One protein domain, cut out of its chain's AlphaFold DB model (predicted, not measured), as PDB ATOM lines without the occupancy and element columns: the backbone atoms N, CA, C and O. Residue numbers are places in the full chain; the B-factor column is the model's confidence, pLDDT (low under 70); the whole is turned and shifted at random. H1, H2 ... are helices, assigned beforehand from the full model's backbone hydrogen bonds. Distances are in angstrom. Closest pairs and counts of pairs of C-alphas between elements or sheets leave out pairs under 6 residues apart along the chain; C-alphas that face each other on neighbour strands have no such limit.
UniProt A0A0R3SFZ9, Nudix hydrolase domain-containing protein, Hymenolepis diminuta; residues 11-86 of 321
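What this domain is: This is residues 11 to 86 of the 321 residues of the protein "Nudix hydrolase domain-containing protein" of Hymenolepis diminuta (UniProt A0A0R3SFZ9). One long helix, H2, forms the floor of this domain; H1 makes a corner with it at its first end, and two helices cross over the same side of it, H3 over its middle and H4 near its first end. Beyond the last end of H2, residues 43 to 52 loop out and fold back to H3. The printed part has 76 residues, with four named helices in the order H1, H2, H3, H4 and no named strand: the class is all helix. It is only just compact, close to loose, with a radius of gyration of the C-alphas of 13.3 A and spans of 40 by 30 by 18 A.

Where its parts are: Find C-alpha 11 at (149.559, 229.971, 163.826); from there H1, residues 11 to 21, runs 16.2 A. H2, residues 25 to 42, begins at C-alpha 25 at (167.461, 236.165, 160.661) and runs 25.3 A. Next come H3, residues 53 to 63, 15.5 A, and H4, residues 74 to 84, 14.6 A, ending at C-alpha 84 at (174.709, 240.010, 157.765).

How they stand to each other: Begin at H2, the hub, which touches the three other helices. Its residues 25 to 27 alone touch H1, at a steep tilt of 61 degrees, opposite ways; the closest C-alphas, of Asp 19 and Arg 26, are 6.3 A apart. Its residues 31 to 35 alone touch H3, about perpendicular at 81 degrees, with the C-alphas of His 35 and Met 53 closest at 6.3 A. With residues 25 to 28 alone it only just touches H4, with 3 pairs of C-alphas within 8 A, about perpendicular at 85 degrees; the C-alphas of Ile 25 and Trp 81 are closest at 6.0 A. H3 and H4 are near each other, while H1 and H3 are apart. In H2, H3 and H4 every O i to N i+4 pair is within hydrogen-bond range; in H1, 6 of 7 are.

The domain as a whole: The two C-alphas farthest apart are those of Lys 46 and Gly 71, at 40.3 A. The printed part has no cut and no long link. Look at the B-factor column: the mean pLDDT of the printed part is 71.1, and 36 residues are under 70, among them residues 36 to 50 and 83 to 86.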
ATOM      1  N   ASP A  11     148.918 229.097 162.836       56.41
ATOM      2  CA  ASP A  11     149.559 229.971 163.826       56.41
ATOM      3  C   ASP A  11     151.090 229.955 163.721       56.41
ATOM      4  O   ASP A  11     151.745 230.978 163.921       56.41
ATOM      5  N   VAL A  12     151.670 228.810 163.344       57.50
ATOM      6  CA  VAL A  12     153.109 228.686 163.079       57.50
ATOM      7  C   VAL A  12     153.477 229.416 161.788       57.50
ATOM      8  O   VAL A  12     154.476 230.133 161.766       57.50
ATOM      9  N   LEU A  13     152.652 229.313 160.742       63.28
ATOM     10  CA  LEU A  13     152.861 230.050 159.490       63.28
ATOM     11  C   LEU A  13     152.794 231.567 159.698       63.28
ATOM     12  O   LEU A  13     153.645 232.292 159.188       63.28
ATOM     13  N   LYS A  14     151.850 232.059 160.507       66.19
ATOM     14  CA  LYS A  14     151.752 233.490 160.845       66.19
ATOM     15  C   LYS A  14     152.984 234.010 161.581       66.19
ATOM     16  O   LYS A  14     153.456 235.103 161.274       66.19
ATOM     17  N   LEU A  15     153.517 233.237 162.528       61.53
ATOM     18  CA  LEU A  15     154.751 233.590 163.235       61.53
ATOM     19  C   LEU A  15     155.962 233.591 162.294       61.53
ATOM     20  O   LEU A  15     156.760 234.522 162.337       61.53
ATOM     21  N   LEU A  16     156.059 232.600 161.404       61.59
ATOM     22  CA  LEU A  16     157.111 232.533 160.386       61.59
ATOM     23  C   LEU A  16     157.045 233.727 159.422       61.59
ATOM     24  O   LEU A  16     158.067 234.324 159.100       61.59
ATOM     25  N   TYR A  17     155.847 234.120 158.986       71.25
ATOM     26  CA  TYR A  17     155.643 235.237 158.057       71.25
ATOM     27  C   TYR A  17     155.998 236.598 158.664       71.25
ATOM     28  O   TYR A  17     156.461 237.490 157.950       71.25
ATOM     29  N   ALA A  18     155.837 236.766 159.978       66.75
ATOM     30  CA  ALA A  18     156.317 237.957 160.672       66.75
ATOM     31  C   ALA A  18     157.855 238.072 160.620       66.75
ATOM     32  O   ALA A  18     158.381 239.171 160.444       66.75
ATOM     33  N   ASP A  19     158.569 236.943 160.684       66.31
ATOM     34  CA  ASP A  19     160.037 236.902 160.682       66.31
ATOM     35  C   ASP A  19     160.659 237.154 159.296       66.31
ATOM     36  O   ASP A  19     161.748 237.724 159.191       66.31
ATOM     37  N   TRP A  20     159.960 236.807 158.210       73.88
ATOM     38  CA  TRP A  20     160.385 237.168 156.847       73.88
ATOM     39  C   TRP A  20     160.470 238.687 156.645       73.88
ATOM     40  O   TRP A  20     161.355 239.180 155.945       73.88
ATOM     41  N   ASN A  21     159.588 239.438 157.306       68.19
ATOM     42  CA  ASN A  21     159.547 240.896 157.224       68.19
ATOM     43  C   ASN A  21     160.597 241.589 158.114       68.19
ATOM     44  O   ASN A  21     160.962 242.728 157.838       68.19
ATOM     45  N   SER A  22     161.116 240.920 159.151       64.50
ATOM     46  CA  SER A  22     162.079 241.480 160.117       64.50
ATOM     47  C   SER A  22     163.549 241.155 159.803       64.50
ATOM     48  O   SER A  22     164.420 241.304 160.659       64.50
ATOM     49  N   GLY A  23     163.842 240.741 158.563       63.38
ATOM     50  CA  GLY A  23     165.202 240.461 158.083       63.38
ATOM     51  C   GLY A  23     165.546 238.977 157.954       63.38
ATOM     52  O   GLY A  23     166.700 238.656 157.697       63.38
ATOM     53  N   SER A  24     164.579 238.068 158.128       72.50
ATOM     54  CA  SER A  24     164.737 236.612 157.944       72.50
ATOM     55  C   SER A  24     165.796 235.943 158.839       72.50
ATOM     56  O   SER A  24     166.045 234.746 158.709       72.50
ATOM     57  N   ILE A  25     166.390 236.673 159.791       68.50
ATOM     58  CA  ILE A  25     167.461 236.165 160.661       68.50
ATOM     59  C   ILE A  25     166.974 234.968 161.462       68.50
ATOM     60  O   ILE A  25     167.641 233.937 161.524       68.50
ATOM     61  N   ARG A  26     165.790 235.101 162.058       65.00
ATOM     62  CA  ARG A  26     165.222 234.070 162.915       65.00
ATOM     63  C   ARG A  26     164.949 232.790 162.133       65.00
ATOM     64  O   ARG A  26     165.453 231.749 162.529       65.00
ATOM     65  N   ILE A  27     164.269 232.867 160.986       73.50
ATOM     66  CA  ILE A  27     163.955 231.669 160.194       73.50
ATOM     67  C   ILE A  27     165.215 230.946 159.702       73.50
ATOM     68  O   ILE A  27     165.292 229.731 159.847       73.50
ATOM     69  N   PHE A  28     166.234 231.655 159.208       79.12
ATOM     70  CA  PHE A  28     167.472 230.997 158.776       79.12
ATOM     71  C   PHE A  28     168.307 230.452 159.938       79.12
ATOM     72  O   PHE A  28     168.964 229.431 159.764       79.12
ATOM     73  N   THR A  29     168.224 231.052 161.130       68.06
ATOM     74  CA  THR A  29     168.838 230.492 162.348       68.06
ATOM     75  C   THR A  29     168.157 229.186 162.762       68.06
ATOM     76  O   THR A  29     168.837 228.207 163.053       68.06
ATOM     77  N   GLU A  30     166.822 229.124 162.737       67.31
ATOM     78  CA  GLU A  30     166.103 227.883 163.064       67.31
ATOM     79  C   GLU A  30     166.342 226.790 162.013       67.31
ATOM     80  O   GLU A  30     166.493 225.615 162.350       67.31
ATOM     81  N   LEU A  31     166.426 227.170 160.734       75.50
ATOM     82  CA  LEU A  31     166.795 226.247 159.663       75.50
ATOM     83  C   LEU A  31     168.233 225.747 159.834       75.50
ATOM     84  O   LEU A  31     168.486 224.571 159.615       75.50
ATOM     85  N   GLU A  32     169.166 226.597 160.262       73.62
ATOM     86  CA  GLU A  32     170.548 226.191 160.533       73.62
ATOM     87  C   GLU A  32     170.599 225.164 161.670       73.62
ATOM     88  O   GLU A  32     171.239 224.124 161.535       73.62
ATOM     89  N   LEU A  33     169.866 225.388 162.763       58.75
ATOM     90  CA  LEU A  33     169.754 224.407 163.849       58.75
ATOM     91  C   LEU A  33     169.149 223.081 163.370       58.75
ATOM     92  O   LEU A  33     169.623 222.010 163.755       58.75
ATOM     93  N   ALA A  34     168.133 223.135 162.505       64.88
ATOM     94  CA  ALA A  34     167.542 221.942 161.908       64.88
ATOM     95  C   ALA A  34     168.520 221.208 160.971       64.88
ATOM     96  O   ALA A  34     168.524 219.976 160.936       64.88
ATOM     97  N   HIS A  35     169.377 221.944 160.255       71.25
ATOM     98  CA  HIS A  35     170.437 221.383 159.415       71.25
ATOM     99  C   HIS A  35     171.484 220.645 160.241       71.25
ATOM    100  O   HIS A  35     171.794 219.494 159.935       71.25
ATOM    101  N   TRP A  36     171.960 221.254 161.330       63.16
ATOM    102  CA  TRP A  36     172.880 220.605 162.267       63.16
ATOM    103  C   TRP A  36     172.281 219.341 162.866       63.16
ATOM    104  O   TRP A  36     172.915 218.291 162.847       63.16
ATOM    105  N   TYR A  37     171.023 219.403 163.308       60.09
ATOM    106  CA  TYR A  37     170.324 218.221 163.803       60.09
ATOM    107  C   TYR A  37     170.253 217.112 162.743       60.09
ATOM    108  O   TYR A  37     170.421 215.938 163.075       60.09
ATOM    109  N   TYR A  38     170.037 217.474 161.473       68.44
ATOM    110  CA  TYR A  38     170.042 216.523 160.368       68.44
ATOM    111  C   TYR A  38     171.404 215.846 160.180       68.44
ATOM    112  O   TYR A  38     171.470 214.616 160.122       68.44
ATOM    113  N   LEU A  39     172.475 216.639 160.131       63.16
ATOM    114  CA  LEU A  39     173.837 216.130 159.989       63.16
ATOM    115  C   LEU A  39     174.215 215.217 161.164       63.16
ATOM    116  O   LEU A  39     174.682 214.106 160.938       63.16
ATOM    117  N   ASP A  40     173.933 215.643 162.396       59.22
ATOM    118  CA  ASP A  40     174.350 214.949 163.618       59.22
ATOM    119  C   ASP A  40     173.612 213.623 163.858       59.22
ATOM    120  O   ASP A  40     174.163 212.709 164.468       59.22
ATOM    121  N   ASN A  41     172.345 213.519 163.442       58.91
ATOM    122  CA  ASN A  41     171.499 212.368 163.788       58.91
ATOM    123  C   ASN A  41     171.256 211.411 162.619       58.91
ATOM    124  O   ASN A  41     170.883 210.258 162.854       58.91
ATOM    125  N   TYR A  42     171.424 211.873 161.376       62.25
ATOM    126  CA  TYR A  42     170.943 211.140 160.203       62.25
ATOM    127  C   TYR A  42     171.968 210.961 159.083       62.25
ATOM    128  O   TYR A  42     171.750 210.101 158.233       62.25
ATOM    129  N   VAL A  43     173.085 211.693 159.086       67.00
ATOM    130  CA  VAL A  43     174.214 211.447 158.176       67.00
ATOM    131  C   VAL A  43     175.263 210.632 158.936       67.00
ATOM    132  O   VAL A  43     176.101 211.183 159.638       67.00
ATOM    133  N   ASN A  44     175.185 209.301 158.843       55.78
ATOM    134  CA  ASN A  44     175.959 208.391 159.703       55.78
ATOM    135  C   ASN A  44     177.097 207.627 159.005       55.78
ATOM    136  O   ASN A  44     177.745 206.815 159.665       55.78
ATOM    137  N   ASP A  45     177.384 207.867 157.717       49.31
ATOM    138  CA  ASP A  45     178.352 207.038 156.987       49.31
ATOM    139  C   ASP A  45     179.508 207.796 156.329       49.31
ATOM    140  O   ASP A  45     179.344 208.868 155.749       49.31
ATOM    141  N   LYS A  46     180.699 207.176 156.349       46.62
ATOM    142  CA  LYS A  46     181.966 207.723 155.808       46.62
ATOM    143  C   LYS A  46     181.958 207.928 154.282       46.62
ATOM    144  O   LYS A  46     182.956 208.377 153.719       46.62
ATOM    145  N   THR A  47     180.859 207.577 153.621       48.31
ATOM    146  CA  THR A  47     180.631 207.685 152.176       48.31
ATOM    147  C   THR A  47     179.453 208.589 151.812       48.31
ATOM    148  O   THR A  47     179.273 208.878 150.631       48.31
ATOM    149  N   GLU A  48     178.643 209.037 152.778       53.22
ATOM    150  CA  GLU A  48     177.498 209.909 152.504       53.22
ATOM    151  C   GLU A  48     177.907 211.380 152.613       53.22
ATOM    152  O   GLU A  48     178.257 211.884 153.678       53.22
ATOM    153  N   VAL A  49     177.852 212.091 151.486       56.97
ATOM    154  CA  VAL A  49     177.968 213.550 151.474       56.97
ATOM    155  C   VAL A  49     176.605 214.105 151.883       56.97
ATOM    156  O   VAL A  49     175.634 213.978 151.136       56.97
ATOM    157  N   GLY A  50     176.514 214.660 153.094       62.31
ATOM    158  CA  GLY A  50     175.317 215.364 153.553       62.31
ATOM    159  C   GLY A  50     174.974 216.544 152.637       62.31
ATOM    160  O   GLY A  50     175.844 217.102 151.968       62.31
ATOM    161  N   VAL A  51     173.700 216.934 152.598       70.75
ATOM    162  CA  VAL A  51     173.274 218.149 151.886       70.75
ATOM    163  C   VAL A  51     173.802 219.366 152.645       70.75
ATOM    164  O   VAL A  51     173.764 219.370 153.873       70.75
ATOM    165  N   ASP A  52     174.299 220.388 151.950       75.00
ATOM    166  CA  ASP A  52     174.688 221.651 152.578       75.00
ATOM    167  C   ASP A  52     173.456 222.483 152.989       75.00
ATOM    168  O   ASP A  52     172.311 222.176 152.652       75.00
ATOM    169  N   MET A  53     173.675 223.548 153.761       79.19
ATOM    170  CA  MET A  53     172.581 224.351 154.319       79.19
ATOM    171  C   MET A  53     171.706 224.979 153.220       79.19
ATOM    172  O   MET A  53     170.478 225.015 153.334       79.19
ATOM    173  N   PHE A  54     172.327 225.448 152.134       84.69
ATOM    174  CA  PHE A  54     171.602 226.010 150.996       84.69
ATOM    175  C   PHE A  54     170.759 224.947 150.285       84.69
ATOM    176  O   PHE A  54     169.573 225.168 150.041       84.69
ATOM    177  N   GLY A  55     171.339 223.780 149.993       80.81
ATOM    178  CA  GLY A  55     170.645 222.655 149.379       80.81
ATOM    179  C   GLY A  55     169.487 222.149 150.236       80.81
ATOM    180  O   GLY A  55     168.422 221.837 149.703       80.81
ATOM    181  N   MET A  56     169.642 222.152 151.563       81.25
ATOM    182  CA  MET A  56     168.562 221.806 152.483       81.25
ATOM    183  C   MET A  56     167.428 222.842 152.433       81.25
ATOM    184  O   MET A  56     166.262 222.461 152.326       81.25
ATOM    185  N   CYS A  57     167.751 224.141 152.464       84.62
ATOM    186  CA  CYS A  57     166.757 225.212 152.328       84.62
ATOM    187  C   CYS A  57     166.013 225.116 150.991       84.62
ATOM    188  O   CYS A  57     164.786 225.184 150.965       84.62
ATOM    189  N   LYS A  58     166.742 224.880 149.895       86.19
ATOM    190  CA  LYS A  58     166.170 224.692 148.560       86.19
ATOM    191  C   LYS A  58     165.168 223.538 148.544       86.19
ATOM    192  O   LYS A  58     164.010 223.749 148.191       86.19
ATOM    193  N   ALA A  59     165.581 222.353 148.995       79.38
ATOM    194  CA  ALA A  59     164.717 221.174 149.042       79.38
ATOM    195  C   ALA A  59     163.477 221.398 149.926       79.38
ATOM    196  O   ALA A  59     162.375 220.957 149.591       79.38
ATOM    197  N   MET A  60     163.633 222.113 151.044       79.44
ATOM    198  CA  MET A  60     162.518 222.451 151.923       79.44
ATOM    199  C   MET A  60     161.520 223.392 151.245       79.44
ATOM    200  O   MET A  60     160.320 223.116 151.266       79.44
ATOM    201  N   PHE A  61     161.985 224.503 150.679       86.50
ATOM    202  CA  PHE A  61     161.105 225.521 150.111       86.50
ATOM    203  C   PHE A  61     160.458 225.073 148.796       86.50
ATOM    204  O   PHE A  61     159.331 225.470 148.517       86.50
ATOM    205  N   GLU A  62     161.104 224.184 148.036       83.44
ATOM    206  CA  GLU A  62     160.485 223.513 146.885       83.44
ATOM    207  C   GLU A  62     159.351 222.575 147.320       83.44
ATOM    208  O   GLU A  62     158.271 222.590 146.727       83.44
ATOM    209  N   LYS A  63     159.556 221.783 148.382       78.06
ATOM    210  CA  LYS A  63     158.527 220.858 148.879       78.06
ATOM    211  C   LYS A  63     157.398 221.567 149.627       78.06
ATOM    212  O   LYS A  63     156.256 221.110 149.596       78.06
ATOM    213  N   PHE A  64     157.698 222.690 150.277       75.19
ATOM    214  CA  PHE A  64     156.737 223.480 151.043       75.19
ATOM    215  C   PHE A  64     156.787 224.961 150.651       75.19
ATOM    216  O   PHE A  64     157.225 225.796 151.448       75.19
ATOM    217  N   PRO A  65     156.251 225.327 149.471       81.31
ATOM    218  CA  PRO A  65     156.277 226.710 148.991       81.31
ATOM    219  C   PRO A  65     155.601 227.697 149.947       81.31
ATOM    220  O   PRO A  65     156.011 228.845 150.039       81.31
ATOM    221  N   LYS A  66     154.615 227.236 150.732       79.44
ATOM    222  CA  LYS A  66     153.923 228.034 151.762       79.44
ATOM    223  C   LYS A  66     154.821 228.491 152.921       79.44
ATOM    224  O   LYS A  66     154.357 229.236 153.769       79.44
ATOM    225  N   LEU A  67     156.064 228.023 153.023       74.88
ATOM    226  CA  LEU A  67     157.010 228.540 154.019       74.88
ATOM    227  C   LEU A  67     157.614 229.880 153.601       74.88
ATOM    228  O   LEU A  67     158.052 230.638 154.467       74.88
ATOM    229  N   VAL A  68     157.615 230.172 152.299       84.50
ATOM    230  CA  VAL A  68     158.098 231.426 151.729       84.50
ATOM    231  C   VAL A  68     156.879 232.265 151.336       84.50
ATOM    232  O   VAL A  68     156.094 231.838 150.488       84.50
ATOM    233  N   PRO A  69     156.671 233.451 151.934       83.81
ATOM    234  CA  PRO A  69     155.580 234.327 151.538       83.81
ATOM    235  C   PRO A  69     155.677 234.709 150.056       83.81
ATOM    236  O   PRO A  69     156.767 234.900 149.513       83.81
ATOM    237  N   ASN A  70     154.527 234.877 149.404       82.12
ATOM    238  CA  ASN A  70     154.487 235.290 148.003       82.12
ATOM    239  C   ASN A  70     155.242 236.614 147.795       82.12
ATOM    240  O   ASN A  70     155.034 237.576 148.534       82.12
ATOM    241  N   GLY A  71     156.088 236.660 146.764       81.50
ATOM    242  CA  GLY A  71     156.882 237.842 146.417       81.50
ATOM    243  C   GLY A  71     158.211 237.977 147.167       81.50
ATOM    244  O   GLY A  71     158.924 238.948 146.930       81.50
ATOM    245  N   PHE A  72     158.573 237.026 148.034       83.31
ATOM    246  CA  PHE A  72     159.890 236.997 148.671       83.31
ATOM    247  C   PHE A  72     160.896 236.191 147.852       83.31
ATOM    248  O   PHE A  72     160.675 235.021 147.538       83.31
ATOM    249  N   ASP A  73     162.047 236.804 147.580       88.62
ATOM    250  CA  ASP A  73     163.231 236.096 147.104       88.62
ATOM    251  C   ASP A  73     163.977 235.504 148.306       88.62
ATOM    252  O   ASP A  73     164.792 236.163 148.960       88.62
ATOM    253  N   TRP A  74     163.664 234.250 148.634       89.25
ATOM    254  CA  TRP A  74     164.318 233.560 149.742       89.25
ATOM    255  C   TRP A  74     165.813 233.332 149.492       89.25
ATOM    256  O   TRP A  74     166.561 233.233 150.461       89.25
ATOM    257  N   VAL A  75     166.263 233.279 148.232       91.00
ATOM    258  CA  VAL A  75     167.680 233.118 147.886       91.00
ATOM    259  C   VAL A  75     168.427 234.404 148.211       91.00
ATOM    260  O   VAL A  75     169.453 234.358 148.888       91.00
ATOM    261  N   GLN A  76     167.885 235.559 147.818       88.38
ATOM    262  CA  GLN A  76     168.444 236.846 148.224       88.38
ATOM    263  C   GLN A  76     168.426 236.995 149.747       88.38
ATOM    264  O   GLN A  76     169.440 237.367 150.323       88.38
ATOM    265  N   LYS A  77     167.333 236.623 150.425       86.50
ATOM    266  CA  LYS A  77     167.270 236.667 151.897       86.50
ATOM    267  C   LYS A  77     168.260 235.714 152.571       86.50
ATOM    268  O   LYS A  77     168.798 236.059 153.619       86.50
ATOM    269  N   TYR A  78     168.526 234.551 151.981       85.69
ATOM    270  CA  TYR A  78     169.567 233.631 152.438       85.69
ATOM    271  C   TYR A  78     170.953 234.265 152.297       85.69
ATOM    272  O   TYR A  78     171.755 234.206 153.227       85.69
ATOM    273  N   ASN A  79     171.224 234.918 151.164       83.19
ATOM    274  CA  ASN A  79     172.479 235.625 150.927       83.19
ATOM    275  C   ASN A  79     172.640 236.833 151.860       83.19
ATOM    276  O   ASN A  79     173.713 237.006 152.430       83.19
ATOM    277  N   ASP A  80     171.579 237.613 152.078       79.62
ATOM    278  CA  ASP A  80     171.547 238.728 153.028       79.62
ATOM    279  C   ASP A  80     171.799 238.230 154.453       79.62
ATOM    280  O   ASP A  80     172.597 238.812 155.175       79.62
ATOM    281  N   TRP A  81     171.165 237.129 154.869       79.00
ATOM    282  CA  TRP A  81     171.420 236.503 156.167       79.00
ATOM    283  C   TRP A  81     172.871 236.023 156.288       79.00
ATOM    284  O   TRP A  81     173.529 236.298 157.292       79.00
ATOM    285  N   ARG A  82     173.396 235.365 155.249       71.44
ATOM    286  CA  ARG A  82     174.787 234.898 155.185       71.44
ATOM    287  C   ARG A  82     175.783 236.061 155.235       71.44
ATOM    288  O   ARG A  82     176.823 235.917 155.865       71.44
ATOM    289  N   ALA A  83     175.460 237.201 154.625       68.38
ATOM    290  CA  ALA A  83     176.292 238.404 154.606       68.38
ATOM    291  C   ALA A  83     176.174 239.247 155.893       68.38
ATOM    292  O   ALA A  83     177.172 239.779 156.371       68.38
ATOM    293  N   CYS A  84     174.978 239.335 156.487       59.28
ATOM    294  CA  CYS A  84     174.709 240.010 157.765       59.28
ATOM    295  C   CYS A  84     175.289 239.262 158.968       59.28
ATOM    296  O   CYS A  84     175.401 239.834 160.056       59.28
ATOM    297  N   ARG A  85     175.706 238.003 158.791       59.41
ATOM    298  CA  ARG A  85     176.705 237.393 159.668       59.41
ATOM    299  C   ARG A  85     178.025 238.114 159.419       59.41
ATOM    300  O   ARG A  85     178.895 237.598 158.725       59.41
ATOM    301  N   VAL A  86     178.168 239.298 160.021       48.16
ATOM    302  CA  VAL A  86     179.464 239.865 160.405       48.16
ATOM    303  C   VAL A  86     180.282 238.688 160.900       48.16
ATOM    304  O   VAL A  86     179.914 238.107 161.918       48.16
TER     305      VAL A  86